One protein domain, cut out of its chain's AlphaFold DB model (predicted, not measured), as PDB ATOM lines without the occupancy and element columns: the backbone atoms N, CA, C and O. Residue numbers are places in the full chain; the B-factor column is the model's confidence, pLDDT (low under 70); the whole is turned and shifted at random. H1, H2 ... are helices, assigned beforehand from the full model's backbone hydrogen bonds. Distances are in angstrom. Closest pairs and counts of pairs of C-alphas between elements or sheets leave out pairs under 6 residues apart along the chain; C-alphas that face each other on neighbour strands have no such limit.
ATOM      1  N   GLU A  13     126.303 121.812 135.466       97.50
ATOM      2  CA  GLU A  13     126.582 120.418 135.801       97.50
ATOM      3  C   GLU A  13     125.313 119.603 136.089       97.50
ATOM      4  O   GLU A  13     125.179 118.478 135.606       97.50
ATOM      5  N   VAL A  14     124.347 120.173 136.815       95.69
ATOM      6  CA  VAL A  14     123.074 119.496 137.106       95.69
ATOM      7  C   VAL A  14     122.271 119.302 135.825       95.69
ATOM      8  O   VAL A  14     121.684 118.241 135.616       95.69
ATOM      9  N   GLU A  15     122.264 120.299 134.935       95.50
ATOM     10  CA  GLU A  15     121.608 120.163 133.633       95.50
ATOM     11  C   GLU A  15     122.262 119.065 132.780       95.50
ATOM     12  O   GLU A  15     121.555 118.294 132.127       95.50
ATOM     13  N   ARG A  16     123.596 118.958 132.809       97.38
ATOM     14  CA  ARG A  16     124.343 117.911 132.104       97.38
ATOM     15  C   ARG A  16     123.950 116.514 132.594       97.38
ATOM     16  O   ARG A  16     123.562 115.688 131.769       97.38
ATOM     17  N   TYR A  17     123.963 116.277 133.908       97.25
ATOM     18  CA  TYR A  17     123.532 114.994 134.479       97.25
ATOM     19  C   TYR A  17     122.059 114.688 134.189       97.25
ATOM     20  O   TYR A  17     121.708 113.546 133.896       97.25
ATOM     21  N   LEU A  18     121.183 115.699 134.205       96.06
ATOM     22  CA  LEU A  18     119.772 115.513 133.861       96.06
ATOM     23  C   LEU A  18     119.600 115.049 132.406       96.06
ATOM     24  O   LEU A  18     118.812 114.140 132.148       96.06
ATOM     25  N   LYS A  19     120.342 115.639 131.460       97.06
ATOM     26  CA  LYS A  19     120.323 115.227 130.044       97.06
ATOM     27  C   LYS A  19     120.824 113.793 129.864       97.06
ATOM     28  O   LYS A  19     120.239 113.038 129.089       97.06
ATOM     29  N   GLU A  20     121.873 113.407 130.584       98.00
ATOM     30  CA  GLU A  20     122.390 112.036 130.575       98.00
ATOM     31  C   GLU A  20     121.368 111.035 131.128       98.00
ATOM     32  O   GLU A  20     121.097 110.012 130.495       98.00
ATOM     33  N   PHE A  21     120.732 111.363 132.256       97.75
ATOM     34  CA  PHE A  21     119.660 110.557 132.836       97.75
ATOM     35  C   PHE A  21     118.489 110.390 131.858       97.75
ATOM     36  O   PHE A  21     118.026 109.274 131.640       97.75
ATOM     37  N   MET A  22     118.046 111.478 131.215       98.12
ATOM     38  CA  MET A  22     116.985 111.441 130.197       98.12
ATOM     39  C   MET A  22     117.332 110.502 129.038       98.12
ATOM     40  O   MET A  22     116.489 109.706 128.628       98.12
ATOM     41  N   LYS A  23     118.566 110.578 128.521       98.06
ATOM     42  CA  LYS A  23     119.037 109.720 127.425       98.06
ATOM     43  C   LYS A  23     119.087 108.250 127.842       98.06
ATOM     44  O   LYS A  23     118.685 107.393 127.064       98.06
ATOM     45  N   THR A  24     119.575 107.975 129.047       97.94
ATOM     46  CA  THR A  24     119.746 106.612 129.573       97.94
ATOM     47  C   THR A  24     118.403 105.942 129.850       97.94
ATOM     48  O   THR A  24     118.204 104.784 129.503       97.94
ATOM     49  N   GLU A  25     117.462 106.678 130.436       96.94
ATOM     50  CA  GLU A  25     116.145 106.159 130.824       96.94
ATOM     51  C   GLU A  25     115.097 106.273 129.705       96.94
ATOM     52  O   GLU A  25     114.003 105.729 129.840       96.94
ATOM     53  N   GLY A  26     115.392 107.002 128.624       97.69
ATOM     54  CA  GLY A  26     114.470 107.215 127.505       97.69
ATOM     55  C   GLY A  26     113.223 108.023 127.880       97.69
ATOM     56  O   GLY A  26     112.133 107.734 127.393       97.69
ATOM     57  N   VAL A  27     113.361 109.017 128.765       97.88
ATOM     58  CA  VAL A  27     112.235 109.806 129.298       97.88
ATOM     59  C   VAL A  27     112.347 111.295 128.975       97.88
ATOM     60  O   VAL A  27     113.439 111.840 128.800       97.88
ATOM     61  N   ASP A  28     111.205 111.985 128.947       96.69
ATOM     62  CA  ASP A  28     111.163 113.438 128.795       96.69
ATOM     63  C   ASP A  28     111.707 114.175 130.035       96.69
ATOM     64  O   ASP A  28     111.857 113.616 131.126       96.69
ATOM     65  N   LYS A  29     111.968 115.477 129.873       93.69
ATOM     66  CA  LYS A  29     112.547 116.325 130.923       93.69
ATOM     67  C   LYS A  29     111.687 116.380 132.187       93.69
ATOM     68  O   LYS A  29     112.232 116.321 133.287       93.69
ATOM     69  N   SER A  30     110.366 116.496 132.057       93.69
ATOM     70  CA  SER A  30     109.466 116.598 133.212       93.69
ATOM     71  C   SER A  30     109.424 115.289 133.992       93.69
ATOM     72  O   SER A  30     109.412 115.300 135.224       93.69
ATOM     73  N   THR A  31     109.439 114.160 133.286       95.12
ATOM     74  CA  THR A  31     109.517 112.831 133.901       95.12
ATOM     75  C   THR A  31     110.866 112.609 134.585       95.12
ATOM     76  O   THR A  31     110.894 112.158 135.731       95.12
ATOM     77  N   ALA A  32     111.976 112.989 133.945       95.69
ATOM     78  CA  ALA A  32     113.308 112.886 134.540       95.69
ATOM     79  C   ALA A  32     113.448 113.717 135.821       95.69
ATOM     80  O   ALA A  32     113.850 113.190 136.860       95.69
ATOM     81  N   VAL A  33     113.067 114.998 135.762       94.62
ATOM     82  CA  VAL A  33     113.122 115.907 136.916       94.62
ATOM     83  C   VAL A  33     112.302 115.346 138.071       94.62
ATOM     84  O   VAL A  33     112.786 115.299 139.197       94.62
ATOM     85  N   ARG A  34     111.086 114.864 137.798       93.94
ATOM     86  CA  ARG A  34     110.222 114.274 138.822       93.94
ATOM     87  C   ARG A  34     110.856 113.047 139.476       93.94
ATOM     88  O   ARG A  34     110.950 113.024 140.697       93.94
ATOM     89  N   LYS A  35     111.344 112.081 138.688       95.44
ATOM     90  CA  LYS A  35     112.000 110.869 139.210       95.44
ATOM     91  C   LYS A  35     113.193 111.211 140.112       95.44
ATOM     92  O   LYS A  35     113.339 110.633 141.185       95.44
ATOM     93  N   ILE A  36     114.046 112.146 139.688       95.19
ATOM     94  CA  ILE A  36     115.220 112.570 140.468       95.19
ATOM     95  C   ILE A  36     114.790 113.278 141.756       95.19
ATOM     96  O   ILE A  36     115.320 112.970 142.822       95.19
ATOM     97  N   LEU A  37     113.811 114.183 141.683       94.38
ATOM     98  CA  LEU A  37     113.294 114.883 142.859       94.38
ATOM     99  C   LEU A  37     112.651 113.925 143.862       94.38
ATOM    100  O   LEU A  37     112.912 114.041 145.051       94.38
ATOM    101  N   GLU A  38     111.851 112.961 143.409       95.19
ATOM    102  CA  GLU A  38     111.235 111.952 144.279       95.19
ATOM    103  C   GLU A  38     112.296 111.115 145.006       95.19
ATOM    104  O   GLU A  38     112.192 110.911 146.218       95.19
ATOM    105  N   ARG A  39     113.360 110.704 144.299       96.25
ATOM    106  CA  ARG A  39     114.512 110.018 144.907       96.25
ATOM    107  C   ARG A  39     115.218 110.905 145.935       96.25
ATOM    108  O   ARG A  39     115.460 110.456 147.051       96.25
ATOM    109  N   GLY A  40     115.489 112.166 145.592       96.81
ATOM    110  CA  GLY A  40     116.128 113.124 146.496       96.81
ATOM    111  C   GLY A  40     115.300 113.408 147.752       96.81
ATOM    112  O   GLY A  40     115.838 113.423 148.854       96.81
ATOM    113  N   ILE A  41     113.980 113.562 147.614       97.19
ATOM    114  CA  ILE A  41     113.059 113.754 148.744       97.19
ATOM    115  C   ILE A  41     113.021 112.503 149.624       97.19
ATOM    116  O   ILE A  41     113.030 112.624 150.847       97.19
ATOM    117  N   SER A  42     112.971 111.309 149.024       97.50
ATOM    118  CA  SER A  42     113.005 110.052 149.776       97.50
ATOM    119  C   SER A  42     114.280 109.940 150.610       97.50
ATOM    120  O   SER A  42     114.200 109.642 151.800       97.50
ATOM    121  N   GLU A  43     115.438 110.247 150.027       97.94
ATOM    122  CA  GLU A  43     116.710 110.167 150.744       97.94
ATOM    123  C   GLU A  43     116.823 111.233 151.838       97.94
ATOM    124  O   GLU A  43     117.125 110.909 152.985       97.94
ATOM    125  N   TRP A  44     116.445 112.478 151.536       98.31
ATOM    126  CA  TRP A  44     116.409 113.559 152.522       98.31
ATOM    127  C   TRP A  44     115.520 113.223 153.730       98.31
ATOM    128  O   TRP A  44     115.882 113.494 154.878       98.31
ATOM    129  N   ARG A  45     114.358 112.591 153.500       98.25
ATOM    130  CA  ARG A  45     113.467 112.139 154.582       98.25
ATOM    131  C   ARG A  45     114.142 111.110 155.487       98.25
ATOM    132  O   ARG A  45     113.997 111.215 156.706       98.25
ATOM    133  N   LYS A  46     114.875 110.144 154.920       98.44
ATOM    134  CA  LYS A  46     115.621 109.134 155.691       98.44
ATOM    135  C   LYS A  46     116.725 109.778 156.521       98.44
ATOM    136  O   LYS A  46     116.790 109.538 157.723       98.44
ATOM    137  N   GLU A  47     117.541 110.635 155.911       98.06
ATOM    138  CA  GLU A  47     118.628 111.341 156.601       98.06
ATOM    139  C   GLU A  47     118.101 112.155 157.782       98.06
ATOM    140  O   GLU A  47     118.607 112.049 158.902       98.06
ATOM    141  N   ARG A  48     117.020 112.908 157.565       98.31
ATOM    142  CA  ARG A  48     116.418 113.722 158.616       98.31
ATOM    143  C   ARG A  48     115.798 112.878 159.733       98.31
ATOM    144  O   ARG A  48     115.900 113.255 160.901       98.31
ATOM    145  N   ALA A  49     115.160 111.756 159.399       98.38
ATOM    146  CA  ALA A  49     114.615 110.832 160.391       98.38
ATOM    147  C   ALA A  49     115.722 110.230 161.269       98.38
ATOM    148  O   ALA A  49     115.589 110.205 162.492       98.38
ATOM    149  N   LEU A  50     116.834 109.810 160.661       98.06
ATOM    150  CA  LEU A  50     117.996 109.260 161.359       98.06
ATOM    151  C   LEU A  50     118.666 110.292 162.276       98.06
ATOM    152  O   LEU A  50     118.960 109.978 163.428       98.06
ATOM    153  N   GLU A  51     118.848 111.531 161.810       97.56
ATOM    154  CA  GLU A  51     119.411 112.624 162.620       97.56
ATOM    155  C   GLU A  51     118.571 112.887 163.880       97.56
ATOM    156  O   GLU A  51     119.101 113.030 164.984       97.56
ATOM    157  N   LEU A  52     117.245 112.960 163.729       97.75
ATOM    158  CA  LEU A  52     116.337 113.203 164.849       97.75
ATOM    159  C   LEU A  52     116.271 112.009 165.805       97.75
ATOM    160  O   LEU A  52     116.200 112.216 167.019       97.75
ATOM    161  N   LEU A  53     116.308 110.787 165.268       97.25
ATOM    162  CA  LEU A  53     116.327 109.556 166.050       97.25
ATOM    163  C   LEU A  53     117.599 109.464 166.903       97.25
ATOM    164  O   LEU A  53     117.495 109.287 168.111       97.25
ATOM    165  N   GLY A  54     118.779 109.674 166.309       95.19
ATOM    166  CA  GLY A  54     120.060 109.634 167.027       95.19
ATOM    167  C   GLY A  54     120.216 110.734 168.082       95.19
ATOM    168  O   GLY A  54     120.984 110.596 169.024       95.19
ATOM    169  N   ARG A  55     119.454 111.832 167.979       95.50
ATOM    170  CA  ARG A  55     119.373 112.876 169.020       95.50
ATOM    171  C   ARG A  55     118.310 112.604 170.091       95.50
ATOM    172  O   ARG A  55     118.038 113.491 170.905       95.50
ATOM    173  N   GLY A  56     117.636 111.454 170.042       94.56
ATOM    174  CA  GLY A  56     116.539 111.104 170.945       94.56
ATOM    175  C   GLY A  56     115.317 112.026 170.835       94.56
ATOM    176  O   GLY A  56     114.547 112.143 171.784       94.56
ATOM    177  N   LYS A  57     115.141 112.742 169.711       97.38
ATOM    178  CA  LYS A  57     114.040 113.711 169.527       97.38
ATOM    179  C   LYS A  57     112.743 113.071 169.056       97.38
ATOM    180  O   LYS A  57     111.682 113.670 169.215       97.38
ATOM    181  N   ILE A  58     112.826 111.889 168.457       96.81
ATOM    182  CA  ILE A  58     111.679 111.119 167.979       96.81
ATOM    183  C   ILE A  58     111.860 109.645 168.333       96.81
ATOM    184  O   ILE A  58     112.978 109.173 168.518       96.81
ATOM    185  N   THR A  59     110.750 108.915 168.407       96.75
ATOM    186  CA  THR A  59     110.772 107.463 168.606       96.75
ATOM    187  C   THR A  59     111.187 106.743 167.325       96.75
ATOM    188  O   THR A  59     111.032 107.268 166.221       96.75
ATOM    189  N   PHE A  60     111.650 105.498 167.459       97.06
ATOM    190  CA  PHE A  60     112.003 104.651 166.318       97.06
ATOM    191  C   PHE A  60     110.842 104.498 165.316       97.06
ATOM    192  O   PHE A  60     111.026 104.673 164.114       97.06
ATOM    193  N   ALA A  61     109.619 104.269 165.811       97.75
ATOM    194  CA  ALA A  61     108.434 104.159 164.958       97.75
ATOM    195  C   ALA A  61     108.123 105.465 164.208       97.75
ATOM    196  O   ALA A  61     107.819 105.436 163.016       97.75
ATOM    197  N   ARG A  62     108.267 106.619 164.876       98.25
ATOM    198  CA  ARG A  62     108.087 107.925 164.231       98.25
ATOM    199  C   ARG A  62     109.162 108.192 163.177       98.25
ATOM    200  O   ARG A  62     108.872 108.823 162.165       98.25
ATOM    201  N   ALA A  63     110.383 107.714 163.398       98.31
ATOM    202  CA  ALA A  63     111.460 107.825 162.425       98.31
ATOM    203  C   ALA A  63     111.169 106.999 161.158       98.31
ATOM    204  O   ALA A  63     111.312 107.529 160.059       98.31
ATOM    205  N   ALA A  64     110.662 105.768 161.301       98.44
ATOM    206  CA  ALA A  64     110.244 104.936 160.167       98.44
ATOM    207  C   ALA A  64     109.125 105.603 159.342       98.44
ATOM    208  O   ALA A  64     109.238 105.754 158.124       98.44
ATOM    209  N   GLU A  65     108.086 106.107 160.016       98.50
ATOM    210  CA  GLU A  65     106.990 106.849 159.379       98.50
ATOM    211  C   GLU A  65     107.508 108.095 158.635       98.50
ATOM    212  O   GLU A  65     107.162 108.349 157.477       98.50
ATOM    213  N   MET A  66     108.393 108.862 159.280       98.31
ATOM    214  CA  MET A  66     108.991 110.059 158.701       98.31
ATOM    215  C   MET A  66     109.857 109.740 157.481       98.31
ATOM    216  O   MET A  66     109.753 110.451 156.481       98.31
ATOM    217  N   ALA A  67     110.649 108.672 157.525       98.19
ATOM    218  CA  ALA A  67     111.438 108.176 156.401       98.19
ATOM    219  C   ALA A  67     110.565 107.586 155.276       98.19
ATOM    220  O   ALA A  67     110.997 107.534 154.126       98.19
ATOM    221  N   GLY A  68     109.318 107.213 155.581       97.88
ATOM    222  CA  GLY A  68     108.402 106.587 154.628       97.88
ATOM    223  C   GLY A  68     108.763 105.132 154.347       97.88
ATOM    224  O   GLY A  68     108.612 104.685 153.215       97.88
ATOM    225  N   VAL A  69     109.263 104.428 155.363       98.25
ATOM    226  CA  VAL A  69     109.697 103.029 155.289       98.25
ATOM    227  C   VAL A  69     109.036 102.212 156.400       98.25
ATOM    228  O   VAL A  69     108.514 102.759 157.375       98.25
ATOM    229  N   SER A  70     109.047 100.892 156.266       98.44
ATOM    230  CA  SER A  70     108.619  99.978 157.324       98.44
ATOM    231  C   SER A  70     109.563 100.016 158.534       98.44
ATOM    232  O   SER A  70     110.702 100.477 158.457       98.44
ATOM    233  N   LEU A  71     109.113  99.481 159.673       97.94
ATOM    234  CA  LEU A  71     109.968  99.349 160.861       97.94
ATOM    235  C   LEU A  71     111.212  98.490 160.590       97.94
ATOM    236  O   LEU A  71     112.276  98.789 161.128       97.94
ATOM    237  N   TRP A  72     111.090  97.455 159.751       97.94
ATOM    238  CA  TRP A  72     112.223  96.601 159.391       97.94
ATOM    239  C   TRP A  72     113.250  97.333 158.536       97.94
ATOM    240  O   TRP A  72     114.431  97.317 158.866       97.94
ATOM    241  N   GLU A  73     112.806  98.054 157.509       98.12
ATOM    242  CA  GLU A  73     113.700  98.879 156.689       98.12
ATOM    243  C   GLU A  73     114.355  99.991 157.519       98.12
ATOM    244  O   GLU A  73     115.526 100.304 157.323       98.12
ATOM    245  N   MET A  74     113.642 100.567 158.492       98.06
ATOM    246  CA  MET A  74     114.241 101.537 159.411       98.06
ATOM    247  C   MET A  74     115.346 100.905 160.265       98.06
ATOM    248  O   MET A  74     116.364 101.549 160.516       98.06
ATOM    249  N   LEU A  75     115.181  99.649 160.694       96.56
ATOM    250  CA  LEU A  75     116.203  98.943 161.468       96.56
ATOM    251  C   LEU A  75     117.465  98.725 160.628       96.56
ATOM    252  O   LEU A  75     118.573  98.956 161.114       96.56
ATOM    253  N   GLU A  76     117.298  98.331 159.366       97.31
ATOM    254  CA  GLU A  76     118.405  98.203 158.418       97.31
ATOM    255  C   GLU A  76     119.089  99.550 158.171       97.31
ATOM    256  O   GLU A  76     120.306  99.641 158.306       97.31
ATOM    257  N   LEU A  77     118.323 100.621 157.928       96.94
ATOM    258  CA  LEU A  77     118.866 101.969 157.725       96.94
ATOM    259  C   LEU A  77     119.728 102.429 158.898       96.94
ATOM    260  O   LEU A  77     120.809 102.984 158.702       96.94
ATOM    261  N   VAL A  78     119.256 102.203 160.120       96.69
ATOM    262  CA  VAL A  78     119.970 102.579 161.338       96.69
ATOM    263  C   VAL A  78     121.264 101.781 161.496       96.69
ATOM    264  O   VAL A  78     122.302 102.366 161.815       96.69
ATOM    265  N   ARG A  79     121.231 100.472 161.214       94.44
ATOM    266  CA  ARG A  79     122.417  99.603 161.229       94.44
ATOM    267  C   ARG A  79     123.443 100.042 160.184       94.44
ATOM    268  O   ARG A  79     124.616 100.215 160.509       94.44
ATOM    269  N   ASP A  80     123.001 100.250 158.950       96.00
ATOM    270  CA  ASP A  80     123.872 100.529 157.809       96.00
ATOM    271  C   ASP A  80     124.501 101.927 157.912       96.00
ATOM    272  O   ASP A  80     125.675 102.120 157.589       96.00
ATOM    273  N   ARG A  81     123.749 102.903 158.437       94.50
ATOM    274  CA  ARG A  81     124.235 104.266 158.712       94.50
ATOM    275  C   ARG A  81     124.909 104.408 160.079       94.50
ATOM    276  O   ARG A  81     125.337 105.511 160.410       94.50
ATOM    277  N   LYS A  82     125.037 103.314 160.843       93.56
ATOM    278  CA  LYS A  82     125.677 103.254 162.170       93.56
ATOM    279  C   LYS A  82     125.153 104.324 163.131       93.56
ATOM    280  O   LYS A  82     125.924 104.971 163.835       93.56
ATOM    281  N   ILE A  83     123.838 104.525 163.132       94.00
ATOM    282  CA  ILE A  83     123.200 105.465 164.049       94.00
ATOM    283  C   ILE A  83     123.023 104.769 165.392       94.00
ATOM    284  O   ILE A  83     122.342 103.754 165.490       94.00
ATOM    285  N   GLU A  84     123.626 105.326 166.435       88.50
ATOM    286  CA  GLU A  84     123.367 104.928 167.812       88.50
ATOM    287  C   GLU A  84     122.148 105.708 168.321       88.50
ATOM    288  O   GLU A  84     122.137 106.937 168.289       88.50
ATOM    289  N   TRP A  85     121.092 105.005 168.731       86.88
ATOM    290  CA  TRP A  85     119.849 105.629 169.214       86.88
ATOM    291  C   TRP A  85     119.310 105.013 170.505       86.88
ATOM    292  O   TRP A  85     118.394 105.556 171.122       86.88
ATOM    293  N   VAL A  86     119.853 103.862 170.906       85.00
ATOM    294  CA  VAL A  86     119.559 103.230 172.188       85.00
ATOM    295  C   VAL A  86     120.685 103.608 173.135       85.00
ATOM    296  O   VAL A  86     121.792 103.097 173.014       85.00
ATOM    297  N   HIS A  87     120.393 104.499 174.074       80.00
ATOM    298  CA  HIS A  87     121.332 104.900 175.117       80.00
ATOM    299  C   HIS A  87     120.929 104.206 176.417       80.00
ATOM    300  O   HIS A  87     120.193 104.774 177.219       80.00
ATOM    301  N   LEU A  88     121.346 102.951 176.578       79.69
ATOM    302  CA  LEU A  88     121.148 102.199 177.815       79.69
ATOM    303  C   LEU A  88     122.500 101.929 178.463       79.69
ATOM    304  O   LEU A  88     123.405 101.388 177.827       79.69
ATOM    305  N   SER A  89     122.621 102.276 179.738       84.25
ATOM    306  CA  SER A  89     123.755 101.852 180.555       84.25
ATOM    307  C   SER A  89     123.695 100.342 180.839       84.25
ATOM    308  O   SER A  89     122.602  99.760 180.875       84.25
ATOM    309  N   PRO A  90     124.841  99.675 181.074       87.62
ATOM    310  CA  PRO A  90     124.864  98.273 181.494       87.62
ATOM    311  C   PRO A  90     123.971  97.995 182.714       87.62
ATOM    312  O   PRO A  90     123.293  96.969 182.773       87.62
ATOM    313  N   GLU A  91     123.916  98.928 183.663       89.50
ATOM    314  CA  GLU A  91     123.094  98.834 184.870       89.50
ATOM    315  C   GLU A  91     121.594  98.853 184.550       89.50
ATOM    316  O   GLU A  91     120.817  98.107 185.157       89.50
ATOM    317  N   GLU A  92     121.176  99.685 183.591       87.19
ATOM    318  CA  GLU A  92     119.798  99.721 183.100       87.19
ATOM    319  C   GLU A  92     119.434  98.419 182.393       87.19
ATOM    320  O   GLU A  92     118.388  97.847 182.697       87.19
ATOM    321  N   ILE A  93     120.310  97.895 181.533       90.06
ATOM    322  CA  ILE A  93     120.091  96.614 180.842       90.06
ATOM    323  C   ILE A  93     119.893  95.478 181.857       90.06
ATOM    324  O   ILE A  93     118.921  94.724 181.770       90.06
ATOM    325  N   GLU A  94     120.766  95.380 182.861       91.94
ATOM    326  CA  GLU A  94     120.688  94.357 183.911       91.94
ATOM    327  C   GLU A  94     119.408  94.487 184.757       91.94
ATOM    328  O   GLU A  94     118.821  93.490 185.200       91.94
ATOM    329  N   ARG A  95     118.944  95.719 184.998       90.44
ATOM    330  CA  ARG A  95     117.678  95.976 185.696       90.44
ATOM    331  C   ARG A  95     116.485  95.498 184.870       90.44
ATOM    332  O   ARG A  95     115.650  94.768 185.407       90.44
ATOM    333  N   GLU A  96     116.410  95.883 183.596       88.75
ATOM    334  CA  GLU A  96     115.321  95.484 182.695       88.75
ATOM    335  C   GLU A  96     115.263  93.954 182.540       88.75
ATOM    336  O   GLU A  96     114.192  93.352 182.651       88.75
ATOM    337  N   PHE A  97     116.416  93.291 182.404       93.06
ATOM    338  CA  PHE A  97     116.496  91.829 182.333       93.06
ATOM    339  C   PHE A  97     115.951  91.143 183.599       93.06
ATOM    340  O   PHE A  97     115.158  90.195 183.519       93.06
ATOM    341  N   ARG A  98     116.317  91.640 184.789       93.12
ATOM    342  CA  ARG A  98     115.794  91.122 186.066       93.12
ATOM    343  C   ARG A  98     114.283  91.307 186.203       93.12
ATOM    344  O   ARG A  98     113.626  90.415 186.746       93.12
ATOM    345  N   LEU A  99     113.735  92.432 185.738       92.44
ATOM    346  CA  LEU A  99     112.290  92.684 185.739       92.44
ATOM    347  C   LEU A  99     111.558  91.696 184.827       92.44
ATOM    348  O   LEU A  99     110.623  91.037 185.282       92.44
ATOM    349  N   ALA A 100     112.035  91.514 183.594       92.56
ATOM    350  CA  ALA A 100     111.449  90.568 182.647       92.56
ATOM    351  C   ALA A 100     111.398  89.138 183.215       92.56
ATOM    352  O   ALA A 100     110.359  88.480 183.159       92.56
ATOM    353  N   LYS A 101     112.483  88.682 183.862       92.94
ATOM    354  CA  LYS A 101     112.564  87.351 184.492       92.94
ATOM    355  C   LYS A 101     111.571  87.147 185.644       92.94
ATOM    356  O   LYS A 101     111.171  86.015 185.909       92.94
ATOM    357  N   LYS A 102     111.201  88.211 186.365       90.38
ATOM    358  CA  LYS A 102     110.188  88.138 187.432       90.38
ATOM    359  C   LYS A 102     108.773  88.026 186.878       90.38
ATOM    360  O   LYS A 102     107.960  87.360 187.499       90.38
ATOM    361  N   ILE A 103     108.498  88.689 185.756       90.62
ATOM    362  CA  ILE A 103     107.173  88.712 185.120       90.62
ATOM    363  C   ILE A 103     106.922  87.429 184.318       90.62
ATOM    364  O   ILE A 103     105.784  86.997 184.201       90.62
ATOM    365  N   SER A 104     107.968  86.794 183.777       80.56
ATOM    366  CA  SER A 104     107.837  85.536 183.025       80.56
ATOM    367  C   SER A 104     107.702  84.278 183.906       80.56
ATOM    368  O   SER A 104     107.895  83.169 183.403       80.56
ATOM    369  N   ARG A 105     107.468  84.439 185.211       55.28
ATOM    370  CA  ARG A 105     107.237  83.368 186.189       55.28
ATOM    371  C   ARG A 105     105.799  83.425 186.667       55.28
ATOM    372  O   ARG A 105     105.232  82.328 186.844       55.28
TER     373      ARG A 105
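Overview. This is residues 13 to 105 of the 105 residues of an uncharacterized protein of Hadesarchaea archaeon (UniProt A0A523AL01). A long, straight helix, H2, makes a shaft with H1 turned steeply away at its first end; at its other end the chain folds back into a small head, where H3 runs alongside H2 and H4 crosses H3. Beyond this head an outstretched link leads to H5, and residues 88 to 105, which include H5, stick out free of the rest. The printed part has 93 residues with five named helices, in the order H1, H2, H3, H4, H5, and no named strand; the class is all helix. It is extended, with a radius of gyration of the C-alphas of 20.4 A, and its outline is a rod of 64 by 25 by 19 A.

Arrangement. H1, residues 13 to 25, touches H2, residues 29 to 54, with residues 18 to 22 alone, and H2 touches H1 with residues 29 to 33 alone. Their closest C-alphas, those of Met 22 and Ala 32, are 5.9 A apart, and the helices run opposite ways at a steep tilt of 69 degrees, only just short of about perpendicular. H2 and H3, residues 60 to 67, form a helical hairpin: they touch, opposite ways at a shallow tilt of 19 degrees. Their closest C-alphas are those of Lys 46 and Ala 67, 4.3 A apart, and H2 touches H3 with residues 42 to 53 alone. H3 touches H4, residues 71 to 80, about perpendicular at 87 degrees, with the closest C-alphas, those of Ala 64 and Met 74, 5.3 A apart. H2 and H4 are close but not clearly touching; the closest C-alphas, those of Leu 50 and Val 78, are 7.0 A apart. H5, residues 90 to 103, touches no helix. In H1, H2, H3, H4 and H5 every O i to N i+4 pair is within hydrogen-bond range.

Along the chain. H1 begins at C-alpha 13, at (126.582, 120.418, 135.801), and is 18.4 A long from first to last C-alpha. H2, the longest helix, measures 37.5 A and ends at C-alpha 54, at (120.060, 109.634, 167.027). H3 is 10.5 A long and H4 14.3 A. H5 measures 20.4 A and ends at C-alpha 103, at (107.173, 88.712, 185.120).

Size, cuts and confidence. The two C-alphas farthest apart, those of Arg 16 and Arg 105, are 66.4 A apart. Without residues 88 to 105 the body has 75 residues and spans 48 by 22 by 18 A. The printed part has no cut. The links from H1 to H2, H2 to H3 and H3 to H4 are tight; that from H4 to H5, nine residues, is short. The mean pLDDT of the printed part is 94.5, and Arg 105, the chain's last residue, is the one printed residue under 70.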